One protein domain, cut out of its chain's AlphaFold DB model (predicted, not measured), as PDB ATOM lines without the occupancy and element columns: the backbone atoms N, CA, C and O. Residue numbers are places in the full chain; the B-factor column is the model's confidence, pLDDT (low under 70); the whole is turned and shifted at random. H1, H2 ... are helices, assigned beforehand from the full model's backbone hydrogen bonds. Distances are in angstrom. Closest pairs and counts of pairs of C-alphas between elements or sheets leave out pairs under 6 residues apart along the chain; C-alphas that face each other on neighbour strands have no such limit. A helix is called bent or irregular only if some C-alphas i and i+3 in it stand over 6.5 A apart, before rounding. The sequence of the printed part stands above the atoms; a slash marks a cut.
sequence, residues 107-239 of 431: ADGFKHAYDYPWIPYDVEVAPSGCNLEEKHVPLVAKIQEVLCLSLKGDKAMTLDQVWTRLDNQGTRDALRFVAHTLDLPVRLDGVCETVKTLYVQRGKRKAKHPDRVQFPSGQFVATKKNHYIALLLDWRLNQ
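Overview. This is residues 107 to 239 of the 431 residues of an uncharacterized protein of Dendrothele bispora (strain CBS 962.96) (UniProt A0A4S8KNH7). Helix H5 runs through the middle of a compact helical body, with H2, H3 and H4 packed round it, and H1 lies beyond H2 and H3, on their far side from H5. Long stretches without named elements wind round this core: residues 107 to 133 run along the outside past H1, and residues 207 to 224 lead back from H4 to H5. The printed part has 133 residues with five named helices, H1 to H5 in chain order, and no named strand; its class is all helix, though under half of the residues, 61, are in named elements. The radius of gyration of the C-alphas is 14.7 A and the spans are 40 by 40 by 25 A.

Arrangement. H4, residues 193 to 206, is the longest helix and touches H5, residues 225 to 237, with its residues 195 to 199 alone; the closest C-alphas are those of Val 195 and Ala 230, 6.3 A apart. The two form a helical hairpin, opposite ways at a shallow tilt of 34 degrees, only just short of steep. H5 is the hub, touching three helices. It touches H2, residues 159 to 169, at a steep tilt of 43 degrees, the closest C-alphas being those of Leu 166 and Ile 229, 6.6 A apart. It touches H3, residues 172 to 181, at a shallow tilt of 34.8 degrees, only just short of steep; the closest C-alphas, of Arg 172 and Lys 225, are 4.6 A apart. H1, residues 134 to 146, forms a helical hairpin with H2, opposite ways at a shallow tilt of 11 degrees, with the C-alphas of Ile 143 and Leu 166 closest at 6.1 A. H1 also touches H3 at a steep tilt of 58 degrees, the closest C-alphas, of Val 140 and Ala 174, being 5.4 A apart. H1 is apart from H4 and H5. Every O i to N i+4 pair is within hydrogen-bond range in H2, H3 and H5, against 5 of 9 in H1 and 9 of 10 in H4.

Along the chain. H4 is 20.4 A long, from C-alpha 193 at (-50.580, 30.104, 3.844). H5 is 18.6 A long and ends at C-alpha 237, (-44.397, 25.063, -4.012). H1, 20.4 A, begins at C-alpha 134, (-21.110, 42.355, -12.226); it is only just irregular, C-alphas 135 and 138 being 6.9 A apart. H2 measures 15.3 A and H3 14.4 A.

Size, cuts and confidence. The C-alphas farthest apart, of Glu 124 and Asp 211, are 42.1 A apart. The printed part has no cut. The link H2 to H3 is tight; the other three are long. The mean pLDDT of the printed part is 85.3, with residues 107 to 109, 115, 117 and 218 under 70.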
ATOM      1  N   ALA A 107     -23.836  21.105  -4.430       51.75
ATOM      2  CA  ALA A 107     -22.565  21.025  -3.687       51.75
ATOM      3  C   ALA A 107     -22.711  20.558  -2.214       51.75
ATOM      4  O   ALA A 107     -21.824  19.907  -1.673       51.75
ATOM      5  N   ASP A 108     -23.868  20.825  -1.603       59.28
ATOM      6  CA  ASP A 108     -24.213  20.455  -0.228       59.28
ATOM      7  C   ASP A 108     -25.010  19.131  -0.099       59.28
ATOM      8  O   ASP A 108     -25.604  18.864   0.944       59.28
ATOM      9  N   GLY A 109     -25.096  18.316  -1.154       62.62
ATOM     10  CA  GLY A 109     -25.689  16.974  -1.115       62.62
ATOM     11  C   GLY A 109     -27.203  16.858  -1.358       62.62
ATOM     12  O   GLY A 109     -27.739  15.780  -1.120       62.62
ATOM     13  N   PHE A 110     -27.894  17.891  -1.863       74.50
ATOM     14  CA  PHE A 110     -29.353  17.874  -2.094       74.50
ATOM     15  C   PHE A 110     -29.773  17.513  -3.520       74.50
ATOM     16  O   PHE A 110     -29.286  18.120  -4.466       74.50
ATOM     17  N   LYS A 111     -30.747  16.613  -3.683       75.94
ATOM     18  CA  LYS A 111     -31.276  16.177  -4.987       75.94
ATOM     19  C   LYS A 111     -31.962  17.322  -5.744       75.94
ATOM     20  O   LYS A 111     -32.728  18.080  -5.153       75.94
ATOM     21  N   HIS A 112     -31.774  17.397  -7.060       75.69
ATOM     22  CA  HIS A 112     -32.582  18.265  -7.926       75.69
ATOM     23  C   HIS A 112     -33.989  17.692  -8.156       75.69
ATOM     24  O   HIS A 112     -34.169  16.491  -8.343       75.69
ATOM     25  N   ALA A 113     -34.998  18.561  -8.119       78.12
ATOM     26  CA  ALA A 113     -36.370  18.230  -8.466       78.12
ATOM     27  C   ALA A 113     -36.523  18.131  -9.977       78.12
ATOM     28  O   ALA A 113     -36.954  17.096 -10.442       78.12
ATOM     29  N   TYR A 114     -36.179  19.183 -10.716       72.62
ATOM     30  CA  TYR A 114     -36.347  19.314 -12.165       72.62
ATOM     31  C   TYR A 114     -35.356  20.349 -12.698       72.62
ATOM     32  O   TYR A 114     -34.893  21.218 -11.957       72.62
ATOM     33  N   ASP A 115     -35.097  20.305 -14.001       67.00
ATOM     34  CA  ASP A 115     -34.415  21.385 -14.703       67.00
ATOM     35  C   ASP A 115     -35.434  22.431 -15.176       67.00
ATOM     36  O   ASP A 115     -36.515  22.090 -15.660       67.00
ATOM     37  N   TYR A 116     -35.093  23.713 -15.047       70.56
ATOM     38  CA  TYR A 116     -35.933  24.825 -15.492       70.56
ATOM     39  C   TYR A 116     -35.156  25.704 -16.488       70.56
ATOM     40  O   TYR A 116     -33.960  25.937 -16.277       70.56
ATOM     41  N   PRO A 117     -35.777  26.193 -17.582       65.50
ATOM     42  CA  PRO A 117     -35.107  27.001 -18.602       65.50
ATOM     43  C   PRO A 117     -34.907  28.445 -18.119       65.50
ATOM     44  O   PRO A 117     -35.554  29.381 -18.581       65.50
ATOM     45  N   TRP A 118     -34.009  28.619 -17.157       79.00
ATOM     46  CA  TRP A 118     -33.720  29.910 -16.555       79.00
ATOM     47  C   TRP A 118     -33.162  30.924 -17.560       79.00
ATOM     48  O   TRP A 118     -32.324  30.602 -18.404       79.00
ATOM     49  N   ILE A 119     -33.590  32.180 -17.421       74.00
ATOM     50  CA  ILE A 119     -33.032  33.310 -18.163       74.00
ATOM     51  C   ILE A 119     -31.823  33.836 -17.368       74.00
ATOM     52  O   ILE A 119     -31.987  34.211 -16.201       74.00
ATOM     53  N   PRO A 120     -30.602  33.853 -17.938       73.06
ATOM     54  CA  PRO A 120     -29.453  34.453 -17.265       73.06
ATOM     55  C   PRO A 120     -29.642  35.968 -17.150       73.06
ATOM     56  O   PRO A 120     -30.364  36.565 -17.948       73.06
ATOM     57  N   TYR A 121     -28.975  36.594 -16.179       79.62
ATOM     58  CA  TYR A 121     -29.036  38.047 -16.052       79.62
ATOM     59  C   TYR A 121     -28.558  38.733 -17.328       79.62
ATOM     60  O   TYR A 121     -27.469  38.449 -17.828       79.62
ATOM     61  N   ASP A 122     -29.384  39.645 -17.824       75.12
ATOM     62  CA  ASP A 122     -29.079  40.476 -18.970       75.12
ATOM     63  C   ASP A 122     -29.751  41.838 -18.772       75.12
ATOM     64  O   ASP A 122     -30.916  41.902 -18.374       75.12
ATOM     65  N   VAL A 123     -29.016  42.923 -19.016       76.44
ATOM     66  CA  VAL A 123     -29.433  44.284 -18.637       76.44
ATOM     67  C   VAL A 123     -30.727  44.690 -19.332       76.44
ATOM     68  O   VAL A 123     -31.537  45.383 -18.729       76.44
ATOM     69  N   GLU A 124     -30.967  44.241 -20.565       76.81
ATOM     70  CA  GLU A 124     -32.204  44.619 -21.262       76.81
ATOM     71  C   GLU A 124     -33.363  43.643 -21.060       76.81
ATOM     72  O   GLU A 124     -34.485  43.950 -21.447       76.81
ATOM     73  N   VAL A 125     -33.116  42.487 -20.437       74.50
ATOM     74  CA  VAL A 125     -34.191  41.609 -19.945       74.50
ATOM     75  C   VAL A 125     -34.528  41.945 -18.489       74.50
ATOM     76  O   VAL A 125     -35.546  41.514 -17.954       74.50
ATOM     77  N   ALA A 126     -33.674  42.714 -17.815       82.69
ATOM     78  CA  ALA A 126     -33.906  43.126 -16.448       82.69
ATOM     79  C   ALA A 126     -35.039  44.166 -16.365       82.69
ATOM     80  O   ALA A 126     -35.118  45.077 -17.190       82.69
ATOM     81  N   PRO A 127     -35.902  44.085 -15.337       84.12
ATOM     82  CA  PRO A 127     -36.975  45.053 -15.170       84.12
ATOM     83  C   PRO A 127     -36.406  46.439 -14.841       84.12
ATOM     84  O   PRO A 127     -35.350  46.564 -14.215       84.12
ATOM     85  N   SER A 128     -37.141  47.498 -15.189       80.00
ATOM     86  CA  SER A 128     -36.721  48.885 -14.952       80.00
ATOM     87  C   SER A 128     -36.260  49.119 -13.505       80.00
ATOM     88  O   SER A 128     -36.961  48.800 -12.532       80.00
ATOM     89  N   GLY A 129     -35.051  49.665 -13.357       78.19
ATOM     90  CA  GLY A 129     -34.415  49.908 -12.059       78.19
ATOM     91  C   GLY A 129     -33.826  48.664 -11.381       78.19
ATOM     92  O   GLY A 129     -33.594  48.698 -10.175       78.19
ATOM     93  N   CYS A 130     -33.622  47.561 -12.106       82.00
ATOM     94  CA  CYS A 130     -32.941  46.358 -11.626       82.00
ATOM     95  C   CYS A 130     -31.591  46.190 -12.337       82.00
ATOM     96  O   CYS A 130     -31.454  45.393 -13.265       82.00
ATOM     97  N   ASN A 131     -30.587  46.957 -11.906       85.44
ATOM     98  CA  ASN A 131     -29.241  46.877 -12.468       85.44
ATOM     99  C   ASN A 131     -28.309  46.165 -11.484       85.44
ATOM    100  O   ASN A 131     -28.048  46.674 -10.394       85.44
ATOM    101  N   LEU A 132     -27.866  44.958 -11.834       86.56
ATOM    102  CA  LEU A 132     -26.960  44.183 -10.999       86.56
ATOM    103  C   LEU A 132     -25.520  44.563 -11.315       86.56
ATOM    104  O   LEU A 132     -25.087  44.510 -12.462       86.56
ATOM    105  N   GLU A 133     -24.757  44.878 -10.271       83.62
ATOM    106  CA  GLU A 133     -23.301  44.922 -10.373       83.62
ATOM    107  C   GLU A 133     -22.765  43.559 -10.829       83.62
ATOM    108  O   GLU A 133     -23.262  42.515 -10.398       83.62
ATOM    109  N   GLU A 134     -21.705  43.562 -11.636       78.50
ATOM    110  CA  GLU A 134     -21.110  42.355 -12.226       78.50
ATOM    111  C   GLU A 134     -20.784  41.279 -11.173       78.50
ATOM    112  O   GLU A 134     -21.081  40.101 -11.360       78.50
ATOM    113  N   LYS A 135     -20.308  41.694  -9.992       82.88
ATOM    114  CA  LYS A 135     -20.016  40.794  -8.860       82.88
ATOM    115  C   LYS A 135     -21.250  40.064  -8.303       82.88
ATOM    116  O   LYS A 135     -21.112  39.030  -7.654       82.88
ATOM    117  N   HIS A 136     -22.453  40.597  -8.524       84.75
ATOM    118  CA  HIS A 136     -23.718  40.019  -8.070       84.75
ATOM    119  C   HIS A 136     -24.408  39.167  -9.143       84.75
ATOM    120  O   HIS A 136     -25.316  38.408  -8.810       84.75
ATOM    121  N   VAL A 137     -23.973  39.232 -10.404       81.31
ATOM    122  CA  VAL A 137     -24.523  38.415 -11.499       81.31
ATOM    123  C   VAL A 137     -24.462  36.908 -11.199       81.31
ATOM    124  O   VAL A 137     -25.481  36.238 -11.382       81.31
ATOM    125  N   PRO A 138     -23.366  36.350 -10.637       80.69
ATOM    126  CA  PRO A 138     -23.321  34.931 -10.275       80.69
ATOM    127  C   PRO A 138     -24.374  34.507  -9.236       80.69
ATOM    128  O   PRO A 138     -24.695  33.324  -9.135       80.69
ATOM    129  N   LEU A 139     -24.926  35.444  -8.454       85.94
ATOM    130  CA  LEU A 139     -25.947  35.142  -7.445       85.94
ATOM    131  C   LEU A 139     -27.287  34.747  -8.073       85.94
ATOM    132  O   LEU A 139     -28.023  33.964  -7.479       85.94
ATOM    133  N   VAL A 140     -27.585  35.243  -9.279       85.31
ATOM    134  CA  VAL A 140     -28.792  34.868 -10.029       85.31
ATOM    135  C   VAL A 140     -28.789  33.369 -10.315       85.31
ATOM    136  O   VAL A 140     -29.766  32.694 -10.003       85.31
ATOM    137  N   ALA A 141     -27.664  32.830 -10.792       77.81
ATOM    138  CA  ALA A 141     -27.522  31.397 -11.051       77.81
ATOM    139  C   ALA A 141     -27.698  30.555  -9.774       77.81
ATOM    140  O   ALA A 141     -28.373  29.530  -9.805       77.81
ATOM    141  N   LYS A 142     -27.169  31.016  -8.631       82.62
ATOM    142  CA  LYS A 142     -27.337  30.329  -7.336       82.62
ATOM    143  C   LYS A 142     -28.796  30.298  -6.873       82.62
ATOM    144  O   LYS A 142     -29.273  29.266  -6.413       82.62
ATOM    145  N   ILE A 143     -29.523  31.411  -7.017       89.25
ATOM    146  CA  ILE A 143     -30.962  31.473  -6.703       89.25
ATOM    147  C   ILE A 143     -31.737  30.475  -7.571       89.25
ATOM    148  O   ILE A 143     -32.547  29.706  -7.059       89.25
ATOM    149  N   GLN A 144     -31.473  30.487  -8.877       87.56
ATOM    150  CA  GLN A 144     -32.108  29.614  -9.863       87.56
ATOM    151  C   GLN A 144     -31.859  28.128  -9.558       87.56
ATOM    152  O   GLN A 144     -32.790  27.327  -9.585       87.56
ATOM    153  N   GLU A 145     -30.629  27.770  -9.182       82.38
ATOM    154  CA  GLU A 145     -30.264  26.416  -8.753       82.38
ATOM    155  C   GLU A 145     -31.059  25.974  -7.517       82.38
ATOM    156  O   GLU A 145     -31.654  24.896  -7.519       82.38
ATOM    157  N   VAL A 146     -31.129  26.819  -6.479       88.62
ATOM    158  CA  VAL A 146     -31.854  26.516  -5.233       88.62
ATOM    159  C   VAL A 146     -33.340  26.254  -5.492       88.62
ATOM    160  O   VAL A 146     -33.923  25.352  -4.889       88.62
ATOM    161  N   LEU A 147     -33.948  26.995  -6.420       90.31
ATOM    162  CA  LEU A 147     -35.345  26.817  -6.825       90.31
ATOM    163  C   LEU A 147     -35.593  25.542  -7.645       90.31
ATOM    164  O   LEU A 147     -36.742  25.163  -7.852       90.31
ATOM    165  N   CYS A 148     -34.547  24.850  -8.082       86.56
ATOM    166  CA  CYS A 148     -34.650  23.560  -8.756       86.56
ATOM    167  C   CYS A 148     -34.417  22.376  -7.810       86.56
ATOM    168  O   CYS A 148     -34.463  21.236  -8.264       86.56
ATOM    169  N   LEU A 149     -34.164  22.589  -6.514       86.12
ATOM    170  CA  LEU A 149     -33.901  21.502  -5.563       86.12
ATOM    171  C   LEU A 149     -35.188  20.809  -5.102       86.12
ATOM    172  O   LEU A 149     -36.262  21.414  -5.027       86.12
ATOM    173  N   SER A 150     -35.083  19.511  -4.824       86.88
ATOM    174  CA  SER A 150     -36.175  18.661  -4.351       86.88
ATOM    175  C   SER A 150     -36.625  19.070  -2.958       86.88
ATOM    176  O   SER A 150     -35.800  19.324  -2.084       86.88
ATOM    177  N   LEU A 151     -37.943  19.110  -2.762       89.38
ATOM    178  CA  LEU A 151     -38.592  19.363  -1.474       89.38
ATOM    179  C   LEU A 151     -39.198  18.089  -0.863       89.38
ATOM    180  O   LEU A 151     -39.816  18.150   0.199       89.38
ATOM    181  N   LYS A 152     -39.061  16.934  -1.531       86.62
ATOM    182  CA  LYS A 152     -39.640  15.659  -1.088       86.62
ATOM    183  C   LYS A 152     -38.767  14.463  -1.486       86.62
ATOM    184  O   LYS A 152     -38.444  14.298  -2.659       86.62
ATOM    185  N   GLY A 153     -38.501  13.576  -0.527       82.31
ATOM    186  CA  GLY A 153     -37.728  12.343  -0.718       82.31
ATOM    187  C   GLY A 153     -36.405  12.355   0.049       82.31
ATOM    188  O   GLY A 153     -36.152  13.262   0.841       82.31
ATOM    189  N   ASP A 154     -35.569  11.341  -0.183       75.12
ATOM    190  CA  ASP A 154     -34.211  11.317   0.366       75.12
ATOM    191  C   ASP A 154     -33.371  12.470  -0.212       75.12
ATOM    192  O   ASP A 154     -33.515  12.832  -1.384       75.12
ATOM    193  N   LYS A 155     -32.511  13.058   0.628       77.88
ATOM    194  CA  LYS A 155     -31.660  14.212   0.286       77.88
ATOM    195  C   LYS A 155     -32.437  15.417  -0.277       77.88
ATOM    196  O   LYS A 155     -31.922  16.157  -1.117       77.88
ATOM    197  N   ALA A 156     -33.675  15.630   0.169       85.44
ATOM    198  CA  ALA A 156     -34.472  16.813  -0.154       85.44
ATOM    199  C   ALA A 156     -34.197  17.983   0.811       85.44
ATOM    200  O   ALA A 156     -33.828  17.783   1.968       85.44
ATOM    201  N   MET A 157     -34.399  19.215   0.342       89.00
ATOM    202  CA  MET A 157     -34.364  20.416   1.175       89.00
ATOM    203  C   MET A 157     -35.714  20.671   1.842       89.00
ATOM    204  O   MET A 157     -36.770  20.484   1.243       89.00
ATOM    205  N   THR A 158     -35.686  21.209   3.059       91.94
ATOM    206  CA  THR A 158     -36.882  21.795   3.670       91.94
ATOM    207  C   THR A 158     -37.129  23.205   3.141       91.94
ATOM    208  O   THR A 158     -36.216  23.915   2.709       91.94
ATOM    209  N   LEU A 159     -38.377  23.658   3.236       92.12
ATOM    210  CA  LEU A 159     -38.761  25.002   2.813       92.12
ATOM    211  C   LEU A 159     -38.003  26.107   3.587       92.12
ATOM    212  O   LEU A 159     -37.637  27.136   3.019       92.12
ATOM    213  N   ASP A 160     -37.697  25.874   4.867       92.25
ATOM    214  CA  ASP A 160     -36.900  26.789   5.700       92.25
ATOM    215  C   ASP A 160     -35.422  26.843   5.271       92.25
ATOM    216  O   ASP A 160     -34.802  27.914   5.278       92.25
ATOM    217  N   GLN A 161     -34.858  25.713   4.832       93.31
ATOM    218  CA  GLN A 161     -33.511  25.669   4.258       93.31
ATOM    219  C   GLN A 161     -33.458  26.420   2.922       93.31
ATOM    220  O   GLN A 161     -32.522  27.192   2.703       93.31
ATOM    221  N   VAL A 162     -34.471  26.257   2.058       92.56
ATOM    222  CA  VAL A 162     -34.581  27.010   0.795       92.56
ATOM    223  C   VAL A 162     -34.643  28.505   1.081       92.56
ATOM    224  O   VAL A 162     -33.844  29.262   0.529       92.56
ATOM    225  N   TRP A 163     -35.499  28.928   2.019       95.44
ATOM    226  CA  TRP A 163     -35.550  30.321   2.466       95.44
ATOM    227  C   TRP A 163     -34.172  30.822   2.888       95.44
ATOM    228  O   TRP A 163     -33.722  31.879   2.449       95.44
ATOM    229  N   THR A 164     -33.503  30.081   3.769       93.69
ATOM    230  CA  THR A 164     -32.214  30.483   4.337       93.69
ATOM    231  C   THR A 164     -31.148  30.632   3.254       93.69
ATOM    232  O   THR A 164     -30.384  31.594   3.292       93.69
ATOM    233  N   ARG A 165     -31.127  29.753   2.246       91.62
ATOM    234  CA  ARG A 165     -30.212  29.897   1.107       91.62
ATOM    235  C   ARG A 165     -30.513  31.124   0.269       91.62
ATOM    236  O   ARG A 165     -29.592  31.881  -0.007       91.62
ATOM    237  N   LEU A 166     -31.775  31.358  -0.083       93.69
ATOM    238  CA  LEU A 166     -32.159  32.550  -0.839       93.69
ATOM    239  C   LEU A 166     -31.834  33.840  -0.067       93.69
ATOM    240  O   LEU A 166     -31.366  34.814  -0.656       93.69
ATOM    241  N   ASP A 167     -32.011  33.832   1.257       93.00
ATOM    242  CA  ASP A 167     -31.653  34.951   2.134       93.00
ATOM    243  C   ASP A 167     -30.131  35.136   2.258       93.00
ATOM    244  O   ASP A 167     -29.655  36.260   2.332       93.00
ATOM    245  N   ASN A 168     -29.328  34.078   2.218       90.31
ATOM    246  CA  ASN A 168     -27.870  34.217   2.298       90.31
ATOM    247  C   ASN A 168     -27.230  34.543   0.940       90.31
ATOM    248  O   ASN A 168     -26.258  35.290   0.876       90.31
ATOM    249  N   GLN A 169     -27.767  33.986  -0.145       83.88
ATOM    250  CA  GLN A 169     -27.157  34.027  -1.474       83.88
ATOM    251  C   GLN A 169     -27.700  35.161  -2.349       83.88
ATOM    252  O   GLN A 169     -26.978  35.644  -3.209       83.88
ATOM    253  N   GLY A 170     -28.949  35.599  -2.169       83.88
ATOM    254  CA  GLY A 170     -29.567  36.583  -3.058       83.88
ATOM    255  C   GLY A 170     -29.445  38.025  -2.572       83.88
ATOM    256  O   GLY A 170     -29.780  38.338  -1.432       83.88
ATOM    257  N   THR A 171     -29.051  38.958  -3.439       92.00
ATOM    258  CA  THR A 171     -29.368  40.382  -3.220       92.00
ATOM    259  C   THR A 171     -30.839  40.636  -3.557       92.00
ATOM    260  O   THR A 171     -31.473  39.839  -4.251       92.00
ATOM    261  N   ARG A 172     -31.409  41.751  -3.078       92.50
ATOM    262  CA  ARG A 172     -32.795  42.128  -3.414       92.50
ATOM    263  C   ARG A 172     -33.008  42.155  -4.930       92.50
ATOM    264  O   ARG A 172     -33.999  41.616  -5.405       92.50
ATOM    265  N   ASP A 173     -32.076  42.755  -5.664       91.19
ATOM    266  CA  ASP A 173     -32.210  42.938  -7.108       91.19
ATOM    267  C   ASP A 173     -32.017  41.619  -7.869       91.19
ATOM    268  O   ASP A 173     -32.723  41.375  -8.839       91.19
ATOM    269  N   ALA A 174     -31.180  40.699  -7.373       92.19
ATOM    270  CA  ALA A 174     -31.055  39.366  -7.963       92.19
ATOM    271  C   ALA A 174     -32.338  38.542  -7.784       92.19
ATOM    272  O   ALA A 174     -32.811  37.917  -8.729       92.19
ATOM    273  N   LEU A 175     -32.952  38.596  -6.598       94.56
ATOM    274  CA  LEU A 175     -34.234  37.932  -6.335       94.56
ATOM    275  C   LEU A 175     -35.372  38.559  -7.155       94.56
ATOM    276  O   LEU A 175     -36.201  37.837  -7.704       94.56
ATOM    277  N   ARG A 176     -35.387  39.892  -7.276       93.69
ATOM    278  CA  ARG A 176     -36.342  40.629  -8.116       93.69
ATOM    279  C   ARG A 176     -36.203  40.256  -9.589       93.69
ATOM    280  O   ARG A 176     -37.219  40.072 -10.249       93.69
ATOM    281  N   PHE A 177     -34.975  40.130 -10.090       92.56
ATOM    282  CA  PHE A 177     -34.721  39.689 -11.456       92.56
ATOM    283  C   PHE A 177     -35.276  38.282 -11.695       92.56
ATOM    284  O   PHE A 177     -36.044  38.093 -12.629       92.56
ATOM    285  N   VAL A 178     -34.975  37.316 -10.819       91.56
ATOM    286  CA  VAL A 178     -35.489  35.944 -10.974       91.56
ATOM    287  C   VAL A 178     -37.019  35.915 -10.928       91.56
ATOM    288  O   VAL A 178     -37.642  35.290 -11.784       91.56
ATOM    289  N   ALA A 179     -37.638  36.650  -9.999       92.00
ATOM    290  CA  ALA A 179     -39.095  36.767  -9.933       92.00
ATOM    291  C   ALA A 179     -39.692  37.373 -11.217       92.00
ATOM    292  O   ALA A 179     -40.717  36.897 -11.694       92.00
ATOM    293  N   HIS A 180     -39.028  38.370 -11.808       89.88
ATOM    294  CA  HIS A 180     -39.432  38.955 -13.086       89.88
ATOM    295  C   HIS A 180     -39.311  37.963 -14.249       89.88
ATOM    296  O   HIS A 180     -40.227  37.860 -15.053       89.88
ATOM    297  N   THR A 181     -38.225  37.186 -14.319       86.94
ATOM    298  CA  THR A 181     -38.042  36.175 -15.380       86.94
ATOM    299  C   THR A 181     -39.036  35.017 -15.305       86.94
ATOM    300  O   THR A 181     -39.224  34.303 -16.286       86.94
ATOM    301  N   LEU A 182     -39.658  34.826 -14.142       87.44
ATOM    302  CA  LEU A 182     -40.734  33.866 -13.909       87.44
ATOM    303  C   LEU A 182     -42.130  34.468 -14.124       87.44
ATOM    304  O   LEU A 182     -43.115  33.777 -13.885       87.44
ATOM    305  N   ASP A 183     -42.208  35.740 -14.530       87.44
ATOM    306  CA  ASP A 183     -43.449  36.505 -14.684       87.44
ATOM    307  C   ASP A 183     -44.327  36.501 -13.417       87.44
ATOM    308  O   ASP A 183     -45.555  36.429 -13.462       87.44
ATOM    309  N   LEU A 184     -43.690  36.540 -12.239       88.81
ATOM    310  CA  LEU A 184     -44.424  36.527 -10.976       88.81
ATOM    311  C   LEU A 184     -45.089  37.881 -10.711       88.81
ATOM    312  O   LEU A 184     -44.454  38.931 -10.883       88.81
ATOM    313  N   PRO A 185     -46.325  37.889 -10.179       83.44
ATOM    314  CA  PRO A 185     -46.940  39.119  -9.719       83.44
ATOM    315  C   PRO A 185     -46.093  39.716  -8.594       83.44
ATOM    316  O   PRO A 185     -45.710  39.046  -7.639       83.44
ATOM    317  N   VAL A 186     -45.839  41.023  -8.661       83.44
ATOM    318  CA  VAL A 186     -45.107  41.741  -7.598       83.44
ATOM    319  C   VAL A 186     -45.980  41.910  -6.339       83.44
ATOM    320  O   VAL A 186     -45.538  42.478  -5.345       83.44
ATOM    321  N   ARG A 187     -47.233  41.445  -6.361       87.75
ATOM    322  CA  ARG A 187     -48.184  41.519  -5.247       87.75
ATOM    323  C   ARG A 187     -48.082  40.283  -4.358       87.75
ATOM    324  O   ARG A 187     -47.849  39.188  -4.847       87.75
ATOM    325  N   LEU A 188     -48.261  40.469  -3.050       86.62
ATOM    326  CA  LEU A 188     -48.122  39.402  -2.045       86.62
ATOM    327  C   LEU A 188     -49.446  38.730  -1.643       86.62
ATOM    328  O   LEU A 188     -49.447  37.808  -0.830       86.62
ATOM    329  N   ASP A 189     -50.566  39.191  -2.186       84.44
ATOM    330  CA  ASP A 189     -51.911  38.693  -1.900       84.44
ATOM    331  C   ASP A 189     -52.083  37.209  -2.262       84.44
ATOM    332  O   ASP A 189     -52.666  36.456  -1.477       84.44
ATOM    333  N   GLY A 190     -51.498  36.783  -3.385       83.81
ATOM    334  CA  GLY A 190     -51.567  35.406  -3.885       83.81
ATOM    335  C   GLY A 190     -50.707  34.369  -3.149       83.81
ATOM    336  O   GLY A 190     -50.838  33.186  -3.434       83.81
ATOM    337  N   VAL A 191     -49.850  34.773  -2.204       89.94
ATOM    338  CA  VAL A 191     -48.914  33.851  -1.530       89.94
ATOM    339  C   VAL A 191     -49.664  32.866  -0.623       89.94
ATOM    340  O   VAL A 191     -50.519  33.270   0.172       89.94
ATOM    341  N   CYS A 192     -49.331  31.577  -0.695       92.06
ATOM    342  CA  CYS A 192     -49.995  30.525   0.073       92.06
ATOM    343  C   CYS A 192     -49.714  30.599   1.586       92.06
ATOM    344  O   CYS A 192     -48.715  31.158   2.055       92.06
ATOM    345  N   GLU A 193     -50.604  29.994   2.378       91.94
ATOM    346  CA  GLU A 193     -50.580  30.104   3.844       91.94
ATOM    347  C   GLU A 193     -49.323  29.488   4.477       91.94
ATOM    348  O   GLU A 193     -48.792  30.001   5.465       91.94
ATOM    349  N   THR A 194     -48.780  28.431   3.869       92.00
ATOM    350  CA  THR A 194     -47.530  27.798   4.309       92.00
ATOM    351  C   THR A 194     -46.360  28.783   4.271       92.00
ATOM    352  O   THR A 194     -45.592  28.879   5.231       92.00
ATOM    353  N   VAL A 195     -46.242  29.564   3.193       92.81
ATOM    354  CA  VAL A 195     -45.177  30.567   3.039       92.81
ATOM    355  C   VAL A 195     -45.429  31.775   3.940       92.81
ATOM    356  O   VAL A 195     -44.485  32.268   4.561       92.81
ATOM    357  N   LYS A 196     -46.686  32.221   4.079       92.94
ATOM    358  CA  LYS A 196     -47.079  33.297   5.012       92.94
ATOM    359  C   LYS A 196     -46.695  32.962   6.453       92.94
ATOM    360  O   LYS A 196     -46.049  33.765   7.131       92.94
ATOM    361  N   THR A 197     -47.014  31.747   6.892       92.81
ATOM    362  CA  THR A 197     -46.667  31.244   8.225       92.81
ATOM    363  C   THR A 197     -45.152  31.206   8.420       92.81
ATOM    364  O   THR A 197     -44.645  31.727   9.418       92.81
ATOM    365  N   LEU A 198     -44.408  30.666   7.447       92.69
ATOM    366  CA  LEU A 198     -42.945  30.604   7.504       92.69
ATOM    367  C   LEU A 198     -42.311  32.003   7.577       92.69
ATOM    368  O   LEU A 198     -41.414  32.236   8.391       92.69
ATOM    369  N   TYR A 199     -42.804  32.956   6.782       92.94
ATOM    370  CA  TYR A 199     -42.364  34.351   6.807       92.94
ATOM    371  C   TYR A 199     -42.510  34.958   8.209       92.94
ATOM    372  O   TYR A 199     -41.558  35.534   8.742       92.94
ATOM    373  N   VAL A 200     -43.689  34.808   8.824       91.81
ATOM    374  CA  VAL A 200     -43.975  35.357  10.158       91.81
ATOM    375  C   VAL A 200     -43.103  34.690  11.216       91.81
ATOM    376  O   VAL A 200     -42.469  35.388  12.008       91.81
ATOM    377  N   GLN A 201     -43.002  33.358  11.208       91.06
ATOM    378  CA  GLN A 201     -42.160  32.613  12.148       91.06
ATOM    379  C   GLN A 201     -40.698  33.072  12.084       91.06
ATOM    380  O   GLN A 201     -40.077  33.329  13.118       91.06
ATOM    381  N   ARG A 202     -40.149  33.238  10.876       90.75
ATOM    382  CA  ARG A 202     -38.770  33.709  10.689       90.75
ATOM    383  C   ARG A 202     -38.592  35.170  11.090       90.75
ATOM    384  O   ARG A 202     -37.580  35.507  11.700       90.75
ATOM    385  N   GLY A 203     -39.566  36.028  10.795       86.81
ATOM    386  CA  GLY A 203     -39.541  37.427  11.220       86.81
ATOM    387  C   GLY A 203     -39.559  37.568  12.746       86.81
ATOM    388  O   GLY A 203     -38.778  38.347  13.288       86.81
ATOM    389  N   LYS A 204     -40.361  36.755  13.449       89.06
ATOM    390  CA  LYS A 204     -40.427  36.732  14.920       89.06
ATOM    391  C   LYS A 204     -39.091  36.374  15.568       89.06
ATOM    392  O   LYS A 204     -38.714  37.011  16.542       89.06
ATOM    393  N   ARG A 205     -38.335  35.427  14.994       86.88
ATOM    394  CA  ARG A 205     -37.005  35.025  15.502       86.88
ATOM    395  C   ARG A 205     -35.966  36.153  15.473       86.88
ATOM    396  O   ARG A 205     -35.048  36.140  16.282       86.88
ATOM    397  N   LYS A 206     -36.078  37.097  14.531       79.12
ATOM    398  CA  LYS A 206     -35.113  38.201  14.348       79.12
ATOM    399  C   LYS A 206     -35.596  39.540  14.933       79.12
ATOM    400  O   LYS A 206     -34.810  40.482  15.009       79.12
ATOM    401  N   ALA A 207     -36.874  39.668  15.293       84.00
ATOM    402  CA  ALA A 207     -37.475  40.942  15.684       84.00
ATOM    403  C   ALA A 207     -37.360  41.220  17.189       84.00
ATOM    404  O   ALA A 207     -37.642  40.356  18.011       84.00
ATOM    405  N   LYS A 208     -37.066  42.477  17.550       78.56
ATOM    406  CA  LYS A 208     -37.133  42.960  18.946       78.56
ATOM    407  C   LYS A 208     -38.557  42.932  19.528       78.56
ATOM    408  O   LYS A 208     -38.713  42.853  20.738       78.56
ATOM    409  N   HIS A 209     -39.582  42.995  18.671       83.00
ATOM    410  CA  HIS A 209     -41.002  42.937  19.045       83.00
ATOM    411  C   HIS A 209     -41.733  41.883  18.192       83.00
ATOM    412  O   HIS A 209     -42.273  42.225  17.135       83.00
ATOM    413  N   PRO A 210     -41.735  40.606  18.612       80.50
ATOM    414  CA  PRO A 210     -42.299  39.500  17.837       80.50
ATOM    415  C   PRO A 210     -43.792  39.661  17.513       80.50
ATOM    416  O   PRO A 210     -44.235  39.268  16.436       80.50
ATOM    417  N   ASP A 211     -44.565  40.295  18.393       80.44
ATOM    418  CA  ASP A 211     -46.025  40.419  18.251       80.44
ATOM    419  C   ASP A 211     -46.456  41.336  17.100       80.44
ATOM    420  O   ASP A 211     -47.571  41.234  16.596       80.44
ATOM    421  N   ARG A 212     -45.551  42.206  16.634       80.69
ATOM    422  CA  ARG A 212     -45.791  43.119  15.505       80.69
ATOM    423  C   ARG A 212     -45.414  42.520  14.151       80.69
ATOM    424  O   ARG A 212     -45.626  43.156  13.122       80.69
ATOM    425  N   VAL A 213     -44.818  41.328  14.130       84.44
ATOM    426  CA  VAL A 213     -44.434  40.667  12.882       84.44
ATOM    427  C   VAL A 213     -45.663  39.999  12.286       84.44
ATOM    428  O   VAL A 213     -46.118  38.964  12.768       84.44
ATOM    429  N   GLN A 214     -46.167  40.582  11.206       86.38
ATOM    430  CA  GLN A 214     -47.254  40.031  10.409       86.38
ATOM    431  C   GLN A 214     -46.847  39.992   8.937       86.38
ATOM    432  O   GLN A 214     -45.968  40.741   8.494       86.38
ATOM    433  N   PHE A 215     -47.457  39.081   8.182       87.12
ATOM    434  CA  PHE A 215     -47.293  39.059   6.736       87.12
ATOM    435  C   PHE A 215     -48.029  40.264   6.129       87.12
ATOM    436  O   PHE A 215     -49.133  40.568   6.585       87.12
ATOM    437  N   PRO A 216     -47.460  40.968   5.132       85.62
ATOM    438  CA  PRO A 216     -48.137  42.101   4.509       85.62
ATOM    439  C   PRO A 216     -49.502  41.690   3.936       85.62
ATOM    440  O   PRO A 216     -49.578  40.803   3.090       85.62
ATOM    441  N   SER A 217     -50.575  42.329   4.402       74.31
ATOM    442  CA  SER A 217     -51.950  42.086   3.952       74.31
ATOM    443  C   SER A 217     -52.419  43.145   2.947       74.31
ATOM    444  O   SER A 217     -51.964  44.288   2.980       74.31
ATOM    445  N   GLY A 218     -53.373  42.784   2.083       69.69
ATOM    446  CA  GLY A 218     -53.939  43.674   1.060       69.69
ATOM    447  C   GLY A 218     -53.120  43.719  -0.237       69.69
ATOM    448  O   GLY A 218     -52.276  42.863  -0.480       69.69
ATOM    449  N   GLN A 219     -53.357  44.730  -1.080       70.50
ATOM    450  CA  GLN A 219     -52.704  44.919  -2.388       70.50
ATOM    451  C   GLN A 219     -51.236  45.399  -2.282       70.50
ATOM    452  O   GLN A 219     -50.800  46.300  -3.000       70.50
ATOM    453  N   PHE A 220     -50.469  44.824  -1.358       83.69
ATOM    454  CA  PHE A 220     -49.106  45.235  -1.045       83.69
ATOM    455  C   PHE A 220     -48.104  44.752  -2.105       83.69
ATOM    456  O   PHE A 220     -48.114  43.584  -2.499       83.69
ATOM    457  N   VAL A 221     -47.198  45.640  -2.530       86.62
ATOM    458  CA  VAL A 221     -46.178  45.368  -3.559       86.62
ATOM    459  C   VAL A 221     -44.836  44.978  -2.922       86.62
ATOM    460  O   VAL A 221     -44.377  45.576  -1.945       86.62
ATOM    461  N   ALA A 222     -44.166  43.973  -3.479       88.19
ATOM    462  CA  ALA A 222     -42.882  43.471  -3.017       88.19
ATOM    463  C   ALA A 222     -41.758  44.513  -3.176       88.19
ATOM    464  O   ALA A 222     -41.259  44.781  -4.266       88.19
ATOM    465  N   THR A 223     -41.321  45.086  -2.054       87.81
ATOM    466  CA  THR A 223     -40.216  46.062  -1.985       87.81
ATOM    467  C   THR A 223     -38.976  45.546  -1.257       87.81
ATOM    468  O   THR A 223     -37.863  46.003  -1.516       87.81
ATOM    469  N   LYS A 224     -39.142  44.593  -0.333       90.69
ATOM    470  CA  LYS A 224     -38.062  44.055   0.502       90.69
ATOM    471  C   LYS A 224     -37.595  42.705  -0.016       90.69
ATOM    472  O   LYS A 224     -38.360  41.952  -0.608       90.69
ATOM    473  N   LYS A 225     -36.351  42.359   0.309       92.12
ATOM    474  CA  LYS A 225     -35.742  41.060  -0.003       92.12
ATOM    475  C   LYS A 225     -36.637  39.873   0.382       92.12
ATOM    476  O   LYS A 225     -36.941  39.040  -0.461       92.12
ATOM    477  N   ASN A 226     -37.148  39.863   1.614       92.50
ATOM    478  CA  ASN A 226     -38.015  38.790   2.115       92.50
ATOM    479  C   ASN A 226     -39.351  38.672   1.364       92.50
ATOM    480  O   ASN A 226     -39.941  37.598   1.364       92.50
ATOM    481  N   HIS A 227     -39.829  39.748   0.728       93.69
ATOM    482  CA  HIS A 227     -41.047  39.706  -0.084       93.69
ATOM    483  C   HIS A 227     -40.797  38.911  -1.374       93.69
ATOM    484  O   HIS A 227     -41.576  38.028  -1.706       93.69
ATOM    485  N   TYR A 228     -39.669  39.160  -2.052       94.31
ATOM    486  CA  TYR A 228     -39.279  38.385  -3.235       94.31
ATOM    487  C   TYR A 228     -38.977  36.925  -2.895       94.31
ATOM    488  O   TYR A 228     -39.361  36.039  -3.648       94.31
ATOM    489  N   ILE A 229     -38.354  36.657  -1.742       95.50
ATOM    490  CA  ILE A 229     -38.151  35.282  -1.264       95.50
ATOM    491  C   ILE A 229     -39.503  34.575  -1.089       95.50
ATOM    492  O   ILE A 229     -39.656  33.462  -1.577       95.50
ATOM    493  N   ALA A 230     -40.498  35.227  -0.474       94.12
ATOM    494  CA  ALA A 230     -41.838  34.654  -0.328       94.12
ATOM    495  C   ALA A 230     -42.483  34.315  -1.686       94.12
ATOM    496  O   ALA A 230     -42.977  33.205  -1.849       94.12
ATOM    497  N   LEU A 231     -42.419  35.224  -2.665       94.31
ATOM    498  CA  LEU A 231     -42.941  34.985  -4.019       94.31
ATOM    499  C   LEU A 231     -42.262  33.792  -4.705       94.31
ATOM    500  O   LEU A 231     -42.927  32.951  -5.300       94.31
ATOM    501  N   LEU A 232     -40.935  33.691  -4.598       95.12
ATOM    502  CA  LEU A 232     -40.170  32.600  -5.203       95.12
ATOM    503  C   LEU A 232     -40.429  31.250  -4.518       95.12
ATOM    504  O   LEU A 232     -40.472  30.223  -5.192       95.12
ATOM    505  N   LEU A 233     -40.618  31.236  -3.195       94.38
ATOM    506  CA  LEU A 233     -41.017  30.029  -2.469       94.38
ATOM    507  C   LEU A 233     -42.421  29.574  -2.850       94.38
ATOM    508  O   LEU A 233     -42.649  28.375  -2.992       94.38
ATOM    509  N   ASP A 234     -43.349  30.517  -2.987       93.81
ATOM    510  CA  ASP A 234     -44.712  30.218  -3.403       93.81
ATOM    511  C   ASP A 234     -44.729  29.604  -4.803       93.81
ATOM    512  O   ASP A 234     -45.252  28.508  -5.002       93.81
ATOM    513  N   TRP A 235     -44.017  30.231  -5.744       93.50
ATOM    514  CA  TRP A 235     -43.788  29.654  -7.065       93.50
ATOM    515  C   TRP A 235     -43.192  28.247  -6.975       93.50
ATOM    516  O   TRP A 235     -43.691  27.335  -7.630       93.50
ATOM    517  N   ARG A 236     -42.168  28.044  -6.135       91.75
ATOM    518  CA  ARG A 236     -41.524  26.736  -5.962       91.75
ATOM    519  C   ARG A 236     -42.503  25.674  -5.465       91.75
ATOM    520  O   ARG A 236     -42.417  24.542  -5.932       91.75
ATOM    521  N   LEU A 237     -43.391  26.000  -4.526       91.81
ATOM    522  CA  LEU A 237     -44.397  25.063  -4.012       91.81
ATOM    523  C   LEU A 237     -45.465  24.712  -5.054       91.81
ATOM    524  O   LEU A 237     -46.003  23.609  -5.007       91.81
ATOM    525  N   ASN A 238     -45.719  25.610  -6.006       89.25
ATOM    526  CA  ASN A 238     -46.592  25.358  -7.153       89.25
ATOM    527  C   ASN A 238     -45.920  24.517  -8.256       89.25
ATOM    528  O   ASN A 238     -46.579  24.133  -9.220       89.25
ATOM    529  N   GLN A 239     -44.624  24.208  -8.130       86.56
ATOM    530  CA  GLN A 239     -43.926  23.254  -8.996       86.56
ATOM    531  C   GLN A 239     -43.873  21.862  -8.359       86.56
ATOM    532  O   GLN A 239     -44.006  21.700  -7.145       86.56
TER     533      GLN A 239